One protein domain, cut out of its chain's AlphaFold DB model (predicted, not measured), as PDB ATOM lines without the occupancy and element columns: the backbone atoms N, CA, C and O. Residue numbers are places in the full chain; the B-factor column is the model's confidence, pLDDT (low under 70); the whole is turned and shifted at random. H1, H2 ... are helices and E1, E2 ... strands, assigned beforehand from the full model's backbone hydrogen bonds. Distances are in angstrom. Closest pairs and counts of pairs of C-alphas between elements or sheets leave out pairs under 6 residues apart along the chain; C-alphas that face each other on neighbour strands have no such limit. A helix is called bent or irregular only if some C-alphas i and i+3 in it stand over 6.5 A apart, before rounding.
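AT A GLANCE: This is residues 214 to 329 of the 329 residues of an uncharacterized protein of Candidatus Woesebacteria bacterium GW2011_GWB1_40_101 (UniProt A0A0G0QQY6). A twisted sheet of three strands, E3 E8 E7, makes the core, with H1 over one face and a small separate meander, E4 E5 E6, on the side away from H1. The parallel pair E1 E2 lies by the E3 edge, with E1 next to E3; H2 packs on H1, and H3 sits at the far end from H1 and H2. The printed part has 116 residues with three named helices and eight named strands, in the order H1 E1 H2 E2 H3 E3 E4 E5 E6 E7 E8; the two sheets of three are antiparallel and the class is mixed. It is compact, with a radius of gyration of the C-alphas of 13.0 A, and rounded, spanning 32 by 31 by 27 A.

HOW THE PARTS SIT: H1, residues 214 to 224, and H2, residues 243 to 253, touch, closest at the C-alphas of Ser 222 and Leu 253, 5.6 A apart, at a steep tilt of 40 degrees, the same way. E1, residues 230 to 233, and E2, residues 257 to 260, are parallel neighbours, with N 231 and O 257 2.8 A apart; E1, H2 and E2 form a strand-helix-strand unit, two parallel strands with a helix between, and its crossover is right-handed. H3, residues 267 to 273, only grazes both antiparallel sheets. E3, residues 275 to 280, comes within 4.7 A of E1, at the C-alphas of Tyr 277 and Val 231. E4, residues 292 to 294, E5, residues 299 to 302, and E6, residues 306 to 309, form a meander, each strand the antiparallel neighbour of the one before; N 294 and O 299 are 2.8 A apart, and N 300 and O 308 2.9 A. E7, residues 312 to 319, and E8, residues 322 to 328, form a hairpin, with N 314 and O 326 2.8 A apart; E8 also pairs with E3, N 280 and O 323 being 2.8 A apart. H1 is on this sheet at a height over the sheet of 8.5 A. Every O i to N i+4 pair is within hydrogen-bond range in H1 and H3, but 5 of 7 in H2.

IN THESE COORDINATES: H1 begins at C-alpha 214, (135.496, 276.401, 328.544), and is 16.0 A long. H2, 15.6 A, is irregular: C-alphas 244 and 247 are 7.3 A apart. E3 measures 16.4 A. E7, 21.0 A, bends by 51 degrees at residue 316. E8, 19.9 A, ends at C-alpha 328, (118.030, 274.099, 345.357).

THE WHOLE: The C-alphas farthest apart, Gly 244 and Ser 296, are 36.2 A apart. The printed part has no cut, and the link E3 to E4 is long. Mean pLDDT of the printed part is 77.2; 30 residues are under 70, among them 234 to 248 and 282 to 290.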
ATOM      1  N   HIS A 214     136.445 276.939 327.573       70.31
ATOM      2  CA  HIS A 214     135.496 276.401 328.544       70.31
ATOM      3  C   HIS A 214     136.143 275.523 329.623       70.31
ATOM      4  O   HIS A 214     135.495 275.233 330.626       70.31
ATOM      5  N   TYR A 215     137.415 275.138 329.462       76.06
ATOM      6  CA  TYR A 215     138.100 274.256 330.408       76.06
ATOM      7  C   TYR A 215     138.145 274.833 331.822       76.06
ATOM      8  O   TYR A 215     137.843 274.132 332.783       76.06
ATOM      9  N   LYS A 216     138.436 276.132 331.945       77.62
ATOM     10  CA  LYS A 216     138.495 276.817 333.243       77.62
ATOM     11  C   LYS A 216     137.201 276.675 334.053       77.62
ATOM     12  O   LYS A 216     137.254 276.475 335.255       77.62
ATOM     13  N   TYR A 217     136.039 276.665 333.401       80.88
ATOM     14  CA  TYR A 217     134.749 276.500 334.079       80.88
ATOM     15  C   TYR A 217     134.549 275.074 334.608       80.88
ATOM     16  O   TYR A 217     133.971 274.869 335.672       80.88
ATOM     17  N   ILE A 218     135.067 274.076 333.887       82.44
ATOM     18  CA  ILE A 218     135.075 272.683 334.345       82.44
ATOM     19  C   ILE A 218     136.003 272.529 335.554       82.44
ATOM     20  O   ILE A 218     135.645 271.832 336.502       82.44
ATOM     21  N   VAL A 219     137.163 273.193 335.540       84.81
ATOM     22  CA  VAL A 219     138.092 273.219 336.681       84.81
ATOM     23  C   VAL A 219     137.437 273.879 337.891       84.81
ATOM     24  O   VAL A 219     137.386 273.251 338.943       84.81
ATOM     25  N   LEU A 220     136.829 275.059 337.726       87.69
ATOM     26  CA  LEU A 220     136.100 275.751 338.795       87.69
ATOM     27  C   LEU A 220     135.020 274.859 339.423       87.69
ATOM     28  O   LEU A 220     134.923 274.756 340.646       87.69
ATOM     29  N   LEU A 221     134.238 274.152 338.600       89.19
ATOM     30  CA  LEU A 221     133.273 273.172 339.098       89.19
ATOM     31  C   LEU A 221     133.954 272.022 339.846       89.19
ATOM     32  O   LEU A 221     133.476 271.614 340.900       89.19
ATOM     33  N   SER A 222     135.057 271.485 339.329       89.62
ATOM     34  CA  SER A 222     135.755 270.361 339.958       89.62
ATOM     35  C   SER A 222     136.444 270.737 341.276       89.62
ATOM     36  O   SER A 222     136.538 269.903 342.173       89.62
ATOM     37  N   GLU A 223     136.889 271.979 341.434       92.25
ATOM     38  CA  GLU A 223     137.585 272.445 342.640       92.25
ATOM     39  C   GLU A 223     136.623 272.907 343.740       92.25
ATOM     40  O   GLU A 223     136.917 272.743 344.925       92.25
ATOM     41  N   HIS A 224     135.450 273.434 343.369       94.44
ATOM     42  CA  HIS A 224     134.537 274.096 344.310       94.44
ATOM     43  C   HIS A 224     133.210 273.368 344.545       94.44
ATOM     44  O   HIS A 224     132.309 273.918 345.179       94.44
ATOM     45  N   THR A 225     133.065 272.128 344.079       93.06
ATOM     46  CA  THR A 225     131.866 271.316 344.348       93.06
ATOM     47  C   THR A 225     132.231 269.985 345.015       93.06
ATOM     48  O   THR A 225     133.298 269.438 344.735       93.06
ATOM     49  N   PRO A 226     131.377 269.413 345.884       92.62
ATOM     50  CA  PRO A 226     131.625 268.099 346.487       92.62
ATOM     51  C   PRO A 226     131.767 266.986 345.442       92.62
ATOM     52  O   PRO A 226     131.181 267.061 344.364       92.62
ATOM     53  N   THR A 227     132.524 265.931 345.739       89.38
ATOM     54  CA  THR A 227     132.760 264.820 344.798       89.38
ATOM     55  C   THR A 227     131.520 263.956 344.549       89.38
ATOM     56  O   THR A 227     131.390 263.378 343.474       89.38
ATOM     57  N   ASP A 228     130.594 263.899 345.501       88.12
ATOM     58  CA  ASP A 228     129.298 263.210 345.439       88.12
ATOM     59  C   ASP A 228     128.160 264.102 344.910       88.12
ATOM     60  O   ASP A 228     127.002 263.686 344.868       88.12
ATOM     61  N   SER A 229     128.481 265.327 344.491       90.94
ATOM     62  CA  SER A 229     127.488 266.295 344.039       90.94
ATOM     63  C   SER A 229     126.931 265.994 342.646       90.94
ATOM     64  O   SER A 229     127.506 265.246 341.847       90.94
ATOM     65  N   LEU A 230     125.791 266.621 342.352       90.56
ATOM     66  CA  LEU A 230     125.221 266.687 341.017       90.56
ATOM     67  C   LEU A 230     125.624 268.006 340.356       90.56
ATOM     68  O   LEU A 230     125.322 269.085 340.862       90.56
ATOM     69  N   VAL A 231     126.297 267.917 339.215       89.38
ATOM     70  CA  VAL A 231     126.723 269.059 338.407       89.38
ATOM     71  C   VAL A 231     125.818 269.176 337.192       89.38
ATOM     72  O   VAL A 231     125.699 268.245 336.392       89.38
ATOM     73  N   ILE A 232     125.207 270.348 337.054       85.56
ATOM     74  CA  ILE A 232     124.421 270.733 335.893       85.56
ATOM     75  C   ILE A 232     125.379 271.370 334.891       85.56
ATOM     76  O   ILE A 232     126.012 272.391 335.166       85.56
ATOM     77  N   HIS A 233     125.499 270.748 333.726       78.25
ATOM     78  CA  HIS A 233     126.289 271.262 332.615       78.25
ATOM     79  C   HIS A 233     125.360 271.756 331.504       78.25
ATOM     80  O   HIS A 233     124.222 271.294 331.403       78.25
ATOM     81  N   PRO A 234     125.806 272.677 330.641       68.00
ATOM     82  CA  PRO A 234     124.938 273.217 329.609       68.00
ATOM     83  C   PRO A 234     124.487 272.153 328.586       68.00
ATOM     84  O   PRO A 234     125.107 271.083 328.464       68.00
ATOM     85  N   PRO A 235     123.397 272.450 327.858       59.88
ATOM     86  CA  PRO A 235     123.004 271.779 326.623       59.88
ATOM     87  C   PRO A 235     124.193 271.507 325.708       59.88
ATOM     88  O   PRO A 235     125.073 272.350 325.532       59.88
ATOM     89  N   GLN A 236     124.208 270.330 325.097       58.44
ATOM     90  CA  GLN A 236     125.252 269.955 324.150       58.44
ATOM     91  C   GLN A 236     124.855 270.442 322.743       58.44
ATOM     92  O   GLN A 236     123.770 270.114 322.275       58.44
ATOM     93  N   GLY A 237     125.717 271.215 322.074       51.66
ATOM     94  CA  GLY A 237     125.463 271.856 320.765       51.66
ATOM     95  C   GLY A 237     126.732 272.521 320.206       51.66
ATOM     96  O   GLY A 237     127.778 272.368 320.820       51.66
ATOM     97  N   ASP A 238     126.680 273.270 319.095       47.00
ATOM     98  CA  ASP A 238     127.860 273.780 318.342       47.00
ATOM     99  C   ASP A 238     129.044 274.289 319.199       47.00
ATOM    100  O   ASP A 238     130.211 274.076 318.860       47.00
ATOM    101  N   ARG A 239     128.772 274.954 320.334       49.16
ATOM    102  CA  ARG A 239     129.790 275.593 321.192       49.16
ATOM    103  C   ARG A 239     130.224 274.796 322.430       49.16
ATOM    104  O   ARG A 239     131.224 275.153 323.042       49.16
ATOM    105  N   TRP A 240     129.511 273.732 322.799       49.50
ATOM    106  CA  TRP A 240     129.886 272.836 323.900       49.50
ATOM    107  C   TRP A 240     130.121 271.426 323.369       49.50
ATOM    108  O   TRP A 240     129.505 271.035 322.385       49.50
ATOM    109  N   PRO A 241     130.999 270.621 323.986       48.50
ATOM    110  CA  PRO A 241     131.297 269.300 323.459       48.50
ATOM    111  C   PRO A 241     129.992 268.495 323.290       48.50
ATOM    112  O   PRO A 241     129.277 268.269 324.272       48.50
ATOM    113  N   ALA A 242     129.660 268.118 322.045       45.78
ATOM    114  CA  ALA A 242     128.428 267.399 321.698       45.78
ATOM    115  C   ALA A 242     128.292 266.095 322.512       45.78
ATOM    116  O   ALA A 242     129.248 265.671 323.158       45.78
ATOM    117  N   ILE A 243     127.136 265.421 322.464       40.91
ATOM    118  CA  ILE A 243     126.835 264.194 323.241       40.91
ATOM    119  C   ILE A 243     127.989 263.164 323.242       40.91
ATOM    120  O   ILE A 243     128.280 262.567 324.277       40.91
ATOM    121  N   GLY A 244     128.758 263.057 322.153       40.91
ATOM    122  CA  GLY A 244     129.957 262.206 322.061       40.91
ATOM    123  C   GLY A 244     131.163 262.575 322.952       40.91
ATOM    124  O   GLY A 244     132.044 261.741 323.134       40.91
ATOM    125  N   ASN A 245     131.208 263.769 323.550       50.31
ATOM    126  CA  ASN A 245     132.272 264.242 324.447       50.31
ATOM    127  C   ASN A 245     131.847 264.309 325.923       50.31
ATOM    128  O   ASN A 245     132.629 264.765 326.763       50.31
ATOM    129  N   GLN A 246     130.659 263.796 326.272       56.56
ATOM    130  CA  GLN A 246     130.319 263.511 327.672       56.56
ATOM    131  C   GLN A 246     131.419 262.731 328.404       56.56
ATOM    132  O   GLN A 246     131.692 263.082 329.549       56.56
ATOM    133  N   PRO A 247     132.123 261.751 327.791       61.81
ATOM    134  CA  PRO A 247     133.237 261.074 328.452       61.81
ATOM    135  C   PRO A 247     134.365 262.015 328.890       61.81
ATOM    136  O   PRO A 247     135.031 261.741 329.884       61.81
ATOM    137  N   VAL A 248     134.571 263.133 328.187       66.12
ATOM    138  CA  VAL A 248     135.610 264.109 328.533       66.12
ATOM    139  C   VAL A 248     135.152 265.010 329.679       66.12
ATOM    140  O   VAL A 248     135.892 265.160 330.645       66.12
ATOM    141  N   LEU A 249     133.913 265.517 329.654       71.25
ATOM    142  CA  LEU A 249     133.336 266.214 330.817       71.25
ATOM    143  C   LEU A 249     133.310 265.300 332.052       71.25
ATOM    144  O   LEU A 249     133.696 265.703 333.148       71.25
ATOM    145  N   ARG A 250     132.924 264.034 331.850       72.19
ATOM    146  CA  ARG A 250     132.933 262.982 332.867       72.19
ATOM    147  C   ARG A 250     134.332 262.760 333.420       72.19
ATOM    148  O   ARG A 250     134.447 262.633 334.627       72.19
ATOM    149  N   TYR A 251     135.373 262.741 332.590       74.25
ATOM    150  CA  TYR A 251     136.753 262.566 333.050       74.25
ATOM    151  C   TYR A 251     137.174 263.649 334.057       74.25
ATOM    152  O   TYR A 251     137.751 263.314 335.087       74.25
ATOM    153  N   PHE A 252     136.839 264.919 333.805       79.56
ATOM    154  CA  PHE A 252     137.224 266.032 334.688       79.56
ATOM    155  C   PHE A 252     136.354 266.194 335.929       79.56
ATOM    156  O   PHE A 252     136.828 266.677 336.958       79.56
ATOM    157  N   LEU A 253     135.079 265.821 335.833       83.00
ATOM    158  CA  LEU A 253     134.113 266.022 336.909       83.00
ATOM    159  C   LEU A 253     133.841 264.751 337.719       83.00
ATOM    160  O   LEU A 253     133.176 264.838 338.749       83.00
ATOM    161  N   TYR A 254     134.365 263.589 337.312       77.38
ATOM    162  CA  TYR A 254     134.264 262.347 338.083       77.38
ATOM    163  C   TYR A 254     134.773 262.560 339.523       77.38
ATOM    164  O   TYR A 254     135.829 263.166 339.703       77.38
ATOM    165  N   PRO A 255     134.066 262.060 340.556       82.69
ATOM    166  CA  PRO A 255     132.940 261.117 340.508       82.69
ATOM    167  C   PRO A 255     131.533 261.737 340.483       82.69
ATOM    168  O   PRO A 255     130.556 260.997 340.598       82.69
ATOM    169  N   ARG A 256     131.407 263.051 340.277       87.06
ATOM    170  CA  ARG A 256     130.129 263.777 340.348       87.06
ATOM    171  C   ARG A 256     129.103 263.238 339.365       87.06
ATOM    172  O   ARG A 256     129.441 262.749 338.282       87.06
ATOM    173  N   THR A 257     127.829 263.345 339.715       84.75
ATOM    174  CA  THR A 257     126.724 263.021 338.803       84.75
ATOM    175  C   THR A 257     126.545 264.177 337.828       84.75
ATOM    176  O   THR A 257     126.498 265.322 338.254       84.75
ATOM    177  N   LEU A 258     126.484 263.904 336.525       83.50
ATOM    178  CA  LEU A 258     126.350 264.945 335.504       83.50
ATOM    179  C   LEU A 258     124.927 264.955 334.959       83.50
ATOM    180  O   LEU A 258     124.419 263.899 334.586       83.50
ATOM    181  N   VAL A 259     124.316 266.135 334.893       80.44
ATOM    182  CA  VAL A 259     123.004 266.338 334.274       80.44
ATOM    183  C   VAL A 259     123.097 267.460 333.250       80.44
ATOM    184  O   VAL A 259     123.662 268.516 333.528       80.44
ATOM    185  N   SER A 260     122.553 267.231 332.057       76.69
ATOM    186  CA  SER A 260     122.499 268.261 331.022       76.69
ATOM    187  C   SER A 260     121.318 269.188 331.264       76.69
ATOM    188  O   SER A 260     120.201 268.709 331.426       76.69
ATOM    189  N   GLY A 261     121.555 270.499 331.207       73.38
ATOM    190  CA  GLY A 261     120.517 271.524 331.315       73.38
ATOM    191  C   GLY A 261     119.381 271.361 330.300       73.38
ATOM    192  O   GLY A 261     118.239 271.599 330.651       73.38
ATOM    193  N   ALA A 262     119.661 270.851 329.095       67.38
ATOM    194  CA  ALA A 262     118.640 270.594 328.065       67.38
ATOM    195  C   ALA A 262     117.779 269.341 328.299       67.38
ATOM    196  O   ALA A 262     116.904 269.025 327.493       67.38
ATOM    197  N   LEU A 263     118.077 268.563 329.341       67.12
ATOM    198  CA  LEU A 263     117.203 267.483 329.802       67.12
ATOM    199  C   LEU A 263     116.324 267.940 330.969       67.12
ATOM    200  O   LEU A 263     115.481 267.177 331.428       67.12
ATOM    201  N   LEU A 264     116.514 269.170 331.447       71.31
ATOM    202  CA  LEU A 264     115.773 269.745 332.557       71.31
ATOM    203  C   LEU A 264     114.557 270.512 332.031       71.31
ATOM    204  O   LEU A 264     114.429 271.720 332.209       71.31
ATOM    205  N   ASN A 265     113.684 269.786 331.339       66.00
ATOM    206  CA  ASN A 265     112.563 270.373 330.597       66.00
ATOM    207  C   ASN A 265     111.260 270.345 331.408       66.00
ATOM    208  O   ASN A 265     110.243 270.879 330.970       66.00
ATOM    209  N   ASP A 266     111.288 269.703 332.577       68.81
ATOM    210  CA  ASP A 266     110.157 269.561 333.484       68.81
ATOM    211  C   ASP A 266     110.600 269.842 334.928       68.81
ATOM    212  O   ASP A 266     111.639 269.363 335.395       68.81
ATOM    213  N   GLN A 267     109.784 270.608 335.651       68.88
ATOM    214  CA  GLN A 267     109.959 270.885 337.073       68.88
ATOM    215  C   GLN A 267     109.959 269.585 337.899       68.88
ATOM    216  O   GLN A 267     110.652 269.509 338.914       68.88
ATOM    217  N   GLU A 268     109.245 268.544 337.456       73.25
ATOM    218  CA  GLU A 268     109.195 267.251 338.150       73.25
ATOM    219  C   GLU A 268     110.572 266.562 338.206       73.25
ATOM    220  O   GLU A 268     110.945 265.963 339.220       73.25
ATOM    221  N   ASP A 269     111.375 266.683 337.147       73.19
ATOM    222  CA  ASP A 269     112.727 266.122 337.115       73.19
ATOM    223  C   ASP A 269     113.701 266.925 337.991       73.19
ATOM    224  O   ASP A 269     114.622 266.364 338.594       73.19
ATOM    225  N   MET A 270     113.434 268.219 338.178       72.12
ATOM    226  CA  MET A 270     114.201 269.087 339.075       72.12
ATOM    227  C   MET A 270     113.936 268.801 340.549       72.12
ATOM    228  O   MET A 270     114.869 268.779 341.359       72.12
ATOM    229  N   GLU A 271     112.690 268.491 340.904       72.12
ATOM    230  CA  GLU A 271     112.339 268.070 342.261       72.12
ATOM    231  C   GLU A 271     113.010 266.742 342.652       72.12
ATOM    232  O   GLU A 271     113.329 266.530 343.828       72.12
ATOM    233  N   LYS A 272     113.306 265.872 341.674       78.62
ATOM    234  CA  LYS A 272     114.094 264.643 341.890       78.62
ATOM    235  C   LYS A 272     115.568 264.953 342.162       78.62
ATOM    236  O   LYS A 272     116.175 264.290 343.004       78.62
ATOM    237  N   ILE A 273     116.127 265.966 341.495       80.81
ATOM    238  CA  ILE A 273     117.523 266.404 341.657       80.81
ATOM    239  C   ILE A 273     117.753 267.044 343.031       80.81
ATOM    240  O   ILE A 273     118.780 266.775 343.654       80.81
ATOM    241  N   LYS A 274     116.785 267.824 343.539       86.62
ATOM    242  CA  LYS A 274     116.810 268.588 344.808       86.62
ATOM    243  C   LYS A 274     117.905 269.653 344.893       86.62
ATOM    244  O   LYS A 274     117.599 270.801 345.198       86.62
ATOM    245  N   VAL A 275     119.165 269.287 344.659       91.38
ATOM    246  CA  VAL A 275     120.345 270.156 344.735       91.38
ATOM    247  C   VAL A 275     121.247 269.909 343.529       91.38
ATOM    248  O   VAL A 275     121.594 268.767 343.236       91.38
ATOM    249  N   GLY A 276     121.665 270.981 342.862       91.50
ATOM    250  CA  GLY A 276     122.628 270.937 341.763       91.50
ATOM    251  C   GLY A 276     123.677 272.040 341.869       91.50
ATOM    252  O   GLY A 276     123.485 273.022 342.586       91.50
ATOM    253  N   TYR A 277     124.782 271.883 341.145       92.50
ATOM    254  CA  TYR A 277     125.855 272.873 341.053       92.50
ATOM    255  C   TYR A 277     126.114 273.268 339.599       92.50
ATOM    256  O   TYR A 277     126.110 272.408 338.722       92.50
ATOM    257  N   PHE A 278     126.362 274.550 339.342       90.00
ATOM    258  CA  PHE A 278     126.692 275.075 338.011       90.00
ATOM    259  C   PHE A 278     127.625 276.295 338.115       90.00
ATOM    260  O   PHE A 278     127.832 276.814 339.207       90.00
ATOM    261  N   THR A 279     128.212 276.753 337.006       87.19
ATOM    262  CA  THR A 279     129.202 277.848 336.980       87.19
ATOM    263  C   THR A 279     128.826 278.983 336.031       87.19
ATOM    264  O   THR A 279     128.987 278.836 334.836       87.19
ATOM    265  N   GLU A 280     128.428 280.157 336.510       82.38
ATOM    266  CA  GLU A 280     128.154 281.301 335.626       82.38
ATOM    267  C   GLU A 280     129.366 281.671 334.757       82.38
ATOM    268  O   GLU A 280     130.511 281.717 335.219       82.38
ATOM    269  N   VAL A 281     129.082 281.968 333.487       70.44
ATOM    270  CA  VAL A 281     130.064 282.458 332.524       70.44
ATOM    271  C   VAL A 281     129.764 283.914 332.198       70.44
ATOM    272  O   VAL A 281     128.640 284.219 331.796       70.44
ATOM    273  N   PRO A 282     130.751 284.819 332.325       65.62
ATOM    274  CA  PRO A 282     130.545 286.236 332.063       65.62
ATOM    275  C   PRO A 282     129.958 286.492 330.671       65.62
ATOM    276  O   PRO A 282     130.461 285.968 329.674       65.62
ATOM    277  N   ALA A 283     128.957 287.372 330.578       58.03
ATOM    278  CA  ALA A 283     128.330 287.764 329.309       58.03
ATOM    279  C   ALA A 283     129.329 288.365 328.296       58.03
ATOM    280  O   ALA A 283     129.142 288.271 327.083       58.03
ATOM    281  N   THR A 284     130.440 288.931 328.783       54.91
ATOM    282  CA  THR A 284     131.551 289.459 327.971       54.91
ATOM    283  C   THR A 284     132.301 288.388 327.177       54.91
ATOM    284  O   THR A 284     133.041 288.724 326.256       54.91
ATOM    285  N   SER A 285     132.097 287.104 327.483       55.41
ATOM    286  CA  SER A 285     132.685 285.980 326.743       55.41
ATOM    287  C   SER A 285     132.091 285.771 325.340       55.41
ATOM    288  O   SER A 285     132.613 284.959 324.574       55.41
ATOM    289  N   GLY A 286     131.017 286.493 324.983       53.66
ATOM    290  CA  GLY A 286     130.327 286.355 323.694       53.66
ATOM    291  C   GLY A 286     129.510 285.061 323.553       53.66
ATOM    292  O   GLY A 286     128.998 284.768 322.467       53.66
ATOM    293  N   ASP A 287     129.376 284.287 324.637       53.84
ATOM    294  CA  ASP A 287     128.671 283.007 324.681       53.84
ATOM    295  C   ASP A 287     127.402 283.108 325.538       53.84
ATOM    296  O   ASP A 287     127.414 282.862 326.739       53.84
ATOM    297  N   ALA A 288     126.279 283.438 324.900       51.66
ATOM    298  CA  ALA A 288     124.963 283.600 325.531       51.66
ATOM    299  C   ALA A 288     124.280 282.283 325.980       51.66
ATOM    300  O   ALA A 288     123.075 282.269 326.188       51.66
ATOM    301  N   ILE A 289     125.015 281.167 326.080       56.53
ATOM    302  CA  ILE A 289     124.451 279.811 326.285       56.53
ATOM    303  C   ILE A 289     124.613 279.339 327.747       56.53
ATOM    304  O   ILE A 289     124.193 278.244 328.118       56.53
ATOM    305  N   TRP A 290     125.234 280.151 328.607       65.25
ATOM    306  CA  TRP A 290     125.347 279.843 330.035       65.25
ATOM    307  C   TRP A 290     124.104 280.288 330.806       65.25
ATOM    308  O   TRP A 290     123.536 281.317 330.438       65.25
ATOM    309  N   PRO A 291     123.671 279.559 331.857       71.69
ATOM    310  CA  PRO A 291     122.479 279.903 332.599       71.69
ATOM    311  C   PRO A 291     122.420 281.351 333.036       71.69
ATOM    312  O   PRO A 291     123.295 281.856 333.741       71.69
ATOM    313  N   ILE A 292     121.333 281.982 332.611       81.25
ATOM    314  CA  ILE A 292     120.985 283.344 332.975       81.25
ATOM    315  C   ILE A 292     120.167 283.256 334.253       81.25
ATOM    316  O   ILE A 292     119.077 282.681 334.262       81.25
ATOM    317  N   ILE A 293     120.701 283.819 335.333       85.88
ATOM    318  CA  ILE A 293     119.999 283.907 336.609       85.88
ATOM    319  C   ILE A 293     119.060 285.117 336.558       85.88
ATOM    320  O   ILE A 293     119.489 286.251 336.349       85.88
ATOM    321  N   ILE A 294     117.767 284.873 336.757       86.56
ATOM    322  CA  ILE A 294     116.719 285.890 336.844       86.56
ATOM    323  C   ILE A 294     116.209 285.926 338.286       86.56
ATOM    324  O   ILE A 294     115.238 285.258 338.656       86.56
ATOM    325  N   ASP A 295     116.862 286.741 339.113       84.69
ATOM    326  CA  ASP A 295     116.545 286.864 340.543       84.69
ATOM    327  C   ASP A 295     115.122 287.364 340.805       84.69
ATOM    328  O   ASP A 295     114.477 286.939 341.765       84.69
ATOM    329  N   SER A 296     114.589 288.222 339.927       88.12
ATOM    330  CA  SER A 296     113.237 288.778 340.066       88.12
ATOM    331  C   SER A 296     112.144 287.709 340.051       88.12
ATOM    332  O   SER A 296     111.098 287.898 340.671       88.12
ATOM    333  N   ASN A 297     112.387 286.585 339.370       89.25
ATOM    334  CA  ASN A 297     111.425 285.502 339.185       89.25
ATOM    335  C   ASN A 297     111.932 284.157 339.740       89.25
ATOM    336  O   ASN A 297     111.345 283.112 339.443       89.25
ATOM    337  N   LYS A 298     113.025 284.182 340.522       90.25
ATOM    338  CA  LYS A 298     113.739 283.004 341.039       90.25
ATOM    339  C   LYS A 298     113.888 281.901 339.997       90.25
ATOM    340  O   LYS A 298     113.477 280.756 340.214       90.25
ATOM    341  N   SER A 299     114.416 282.271 338.840       88.12
ATOM    342  CA  SER A 299     114.587 281.334 337.746       88.12
ATOM    343  C   SER A 299     115.963 281.367 337.128       88.12
ATOM    344  O   SER A 299     116.712 282.333 337.256       88.12
ATOM    345  N   ILE A 300     116.303 280.253 336.498       85.81
ATOM    346  CA  ILE A 300     117.526 280.072 335.741       85.81
ATOM    347  C   ILE A 300     117.121 279.615 334.348       85.81
ATOM    348  O   ILE A 300     116.407 278.624 334.224       85.81
ATOM    349  N   ILE A 301     117.569 280.324 333.316       81.44
ATOM    350  CA  ILE A 301     117.345 279.915 331.929       81.44
ATOM    351  C   ILE A 301     118.572 279.158 331.442       81.44
ATOM    352  O   ILE A 301     119.599 279.782 331.186       81.44
ATOM    353  N   PHE A 302     118.475 277.837 331.313       73.69
ATOM    354  CA  PHE A 302     119.461 277.028 330.586       73.69
ATOM    355  C   PHE A 302     119.170 277.152 329.074       73.69
ATOM    356  O   PHE A 302     118.066 277.545 328.743       73.69
ATOM    357  N   ASP A 303     120.146 276.944 328.169       67.31
ATOM    358  CA  ASP A 303     120.070 277.110 326.679       67.31
ATOM    359  C   ASP A 303     119.552 278.434 326.084       67.31
ATOM    360  O   ASP A 303     119.716 278.644 324.884       67.31
ATOM    361  N   GLY A 304     118.983 279.337 326.872       70.31
ATOM    362  CA  GLY A 304     118.258 280.498 326.356       70.31
ATOM    363  C   GLY A 304     116.768 280.237 326.105       70.31
ATOM    364  O   GLY A 304     116.071 281.187 325.752       70.31
ATOM    365  N   GLU A 305     116.265 279.015 326.327       72.38
ATOM    366  CA  GLU A 305     114.848 278.669 326.142       72.38
ATOM    367  C   GLU A 305     114.217 278.085 327.419       72.38
ATOM    368  O   GLU A 305     113.100 278.461 327.780       72.38
ATOM    369  N   ASN A 306     114.930 277.218 328.142       73.56
ATOM    370  CA  ASN A 306     114.387 276.462 329.272       73.56
ATOM    371  C   ASN A 306     114.517 277.213 330.608       73.56
ATOM    372  O   ASN A 306     115.573 277.211 331.246       73.56
ATOM    373  N   GLU A 307     113.420 277.837 331.057       82.75
ATOM    374  CA  GLU A 307     113.318 278.504 332.363       82.75
ATOM    375  C   GLU A 307     113.002 277.509 333.492       82.75
ATOM    376  O   GLU A 307     111.948 276.878 333.509       82.75
ATOM    377  N   ILE A 308     113.873 277.446 334.500       82.00
ATOM    378  CA  ILE A 308     113.725 276.563 335.661       82.00
ATOM    379  C   ILE A 308     113.582 277.375 336.939       82.00
ATOM    380  O   ILE A 308     114.400 278.253 337.214       82.00
ATOM    381  N   LYS A 309     112.576 277.050 337.760       87.56
ATOM    382  CA  LYS A 309     112.368 277.686 339.067       87.56
ATOM    383  C   LYS A 309     113.248 277.072 340.139       87.56
ATOM    384  O   LYS A 309     113.294 275.854 340.272       87.56
ATOM    385  N   TYR A 310     113.866 277.920 340.958       89.88
ATOM    386  CA  TYR A 310     114.633 277.500 342.128       89.88
ATOM    387  C   TYR A 310     114.028 278.030 343.437       89.88
ATOM    388  O   TYR A 310     113.447 279.114 343.503       89.88
ATOM    389  N   LYS A 311     114.207 277.278 344.527       91.62
ATOM    390  CA  LYS A 311     113.850 277.690 345.895       91.62
ATOM    391  C   LYS A 311     114.887 278.639 346.480       91.62
ATOM    392  O   LYS A 311     114.531 279.702 347.004       91.62
ATOM    393  N   SER A 312     116.159 278.259 346.372       93.19
ATOM    394  CA  SER A 312     117.303 279.057 346.817       93.19
ATOM    395  C   SER A 312     118.503 278.885 345.896       93.19
ATOM    396  O   SER A 312     118.734 277.797 345.366       93.19
ATOM    397  N   LEU A 313     119.287 279.950 345.779       93.56
ATOM    398  CA  LEU A 313     120.531 279.994 345.030       93.56
ATOM    399  C   LEU A 313     121.626 280.526 345.956       93.56
ATOM    400  O   LEU A 313     121.467 281.585 346.560       93.56
ATOM    401  N   GLU A 314     122.698 279.759 346.110       95.19
ATOM    402  CA  GLU A 314     123.829 280.063 346.984       95.19
ATOM    403  C   GLU A 314     125.090 280.197 346.124       95.19
ATOM    404  O   GLU A 314     125.438 279.284 345.375       95.19
ATOM    405  N   GLU A 315     125.765 281.341 346.208       94.50
ATOM    406  CA  GLU A 315     127.060 281.561 345.558       94.50
ATOM    407  C   GLU A 315     128.150 280.874 346.397       94.50
ATOM    408  O   GLU A 315     128.405 281.264 347.535       94.50
ATOM    409  N   ILE A 316     128.758 279.814 345.859       95.25
ATOM    410  CA  ILE A 316     129.774 279.002 346.550       95.25
ATOM    411  C   ILE A 316     131.178 279.565 346.323       95.25
ATOM    412  O   ILE A 316     132.047 279.452 347.187       95.25
ATOM    413  N   PHE A 317     131.418 280.148 345.148       93.31
ATOM    414  CA  PHE A 317     132.718 280.684 344.771       93.31
ATOM    415  C   PHE A 317     132.574 281.810 343.750       93.31
ATOM    416  O   PHE A 317     131.749 281.710 342.844       93.31
ATOM    417  N   THR A 318     133.431 282.827 343.855       91.06
ATOM    418  CA  THR A 318     133.514 283.940 342.904       91.06
ATOM    419  C   THR A 318     134.964 284.297 342.632       91.06
ATOM    420  O   THR A 318     135.770 284.436 343.552       91.06
ATOM    421  N   SER A 319     135.275 284.481 341.352       86.94
ATOM    422  CA  SER A 319     136.562 284.954 340.851       86.94
ATOM    423  C   SER A 319     136.363 285.862 339.640       86.94
ATOM    424  O   SER A 319     135.275 285.910 339.063       86.94
ATOM    425  N   ASP A 320     137.440 286.510 339.199       80.69
ATOM    426  CA  ASP A 320     137.463 287.253 337.932       80.69
ATOM    427  C   ASP A 320     137.173 286.349 336.718       80.69
ATOM    428  O   ASP A 320     136.781 286.822 335.650       80.69
ATOM    429  N   GLU A 321     137.359 285.034 336.868       75.38
ATOM    430  CA  GLU A 321     137.182 284.070 335.791       75.38
ATOM    431  C   GLU A 321     135.754 283.535 335.662       75.38
ATOM    432  O   GLU A 321     135.409 283.078 334.568       75.38
ATOM    433  N   GLY A 322     134.952 283.597 336.732       82.62
ATOM    434  CA  GLY A 322     133.592 283.059 336.809       82.62
ATOM    435  C   GLY A 322     133.119 282.819 338.246       82.62
ATOM    436  O   GLY A 322     133.872 283.009 339.210       82.62
ATOM    437  N   LYS A 323     131.864 282.376 338.383       89.38
ATOM    438  CA  LYS A 323     131.230 282.076 339.675       89.38
ATOM    439  C   LYS A 323     130.659 280.671 339.709       89.38
ATOM    440  O   LYS A 323     130.136 280.216 338.701       89.38
ATOM    441  N   VAL A 324     130.683 280.013 340.863       91.19
ATOM    442  CA  VAL A 324     130.061 278.700 341.078       91.19
ATOM    443  C   VAL A 324     128.863 278.855 342.002       91.19
ATOM    444  O   VAL A 324     128.970 279.424 343.087       91.19
ATOM    445  N   PHE A 325     127.733 278.297 341.587       93.81
ATOM    446  CA  PHE A 325     126.475 278.336 342.311       93.81
ATOM    447  C   PHE A 325     126.037 276.944 342.736       93.81
ATOM    448  O   PHE A 325     126.217 275.960 342.016       93.81
ATOM    449  N   LYS A 326     125.387 276.895 343.893       95.00
ATOM    450  CA  LYS A 326     124.589 275.775 344.368       95.00
ATOM    451  C   LYS A 326     123.127 276.184 344.316       95.00
ATOM    452  O   LYS A 326     122.716 277.169 344.926       95.00
ATOM    453  N   VAL A 327     122.338 275.410 343.595       92.00
ATOM    454  CA  VAL A 327     120.912 275.650 343.395       92.00
ATOM    455  C   VAL A 327     120.101 274.567 344.082       92.00
ATOM    456  O   VAL A 327     120.455 273.388 344.038       92.00
ATOM    457  N   VAL A 328     119.017 274.982 344.733       92.00
ATOM    458  CA  VAL A 328     118.030 274.099 345.357       92.00
ATOM    459  C   VAL A 328     116.706 274.281 344.629       92.00
ATOM    460  O   VAL A 328     116.219 275.411 344.548       92.00
ATOM    461  N   PHE A 329     116.137 273.191 344.120       87.50
ATOM    462  CA  PHE A 329     114.889 273.174 343.348       87.50
ATOM    463  C   PHE A 329     113.681 272.821 344.211       87.50
ATOM    464  O   PHE A 329     113.805 272.029 345.178       87.50
TER     465      PHE A 329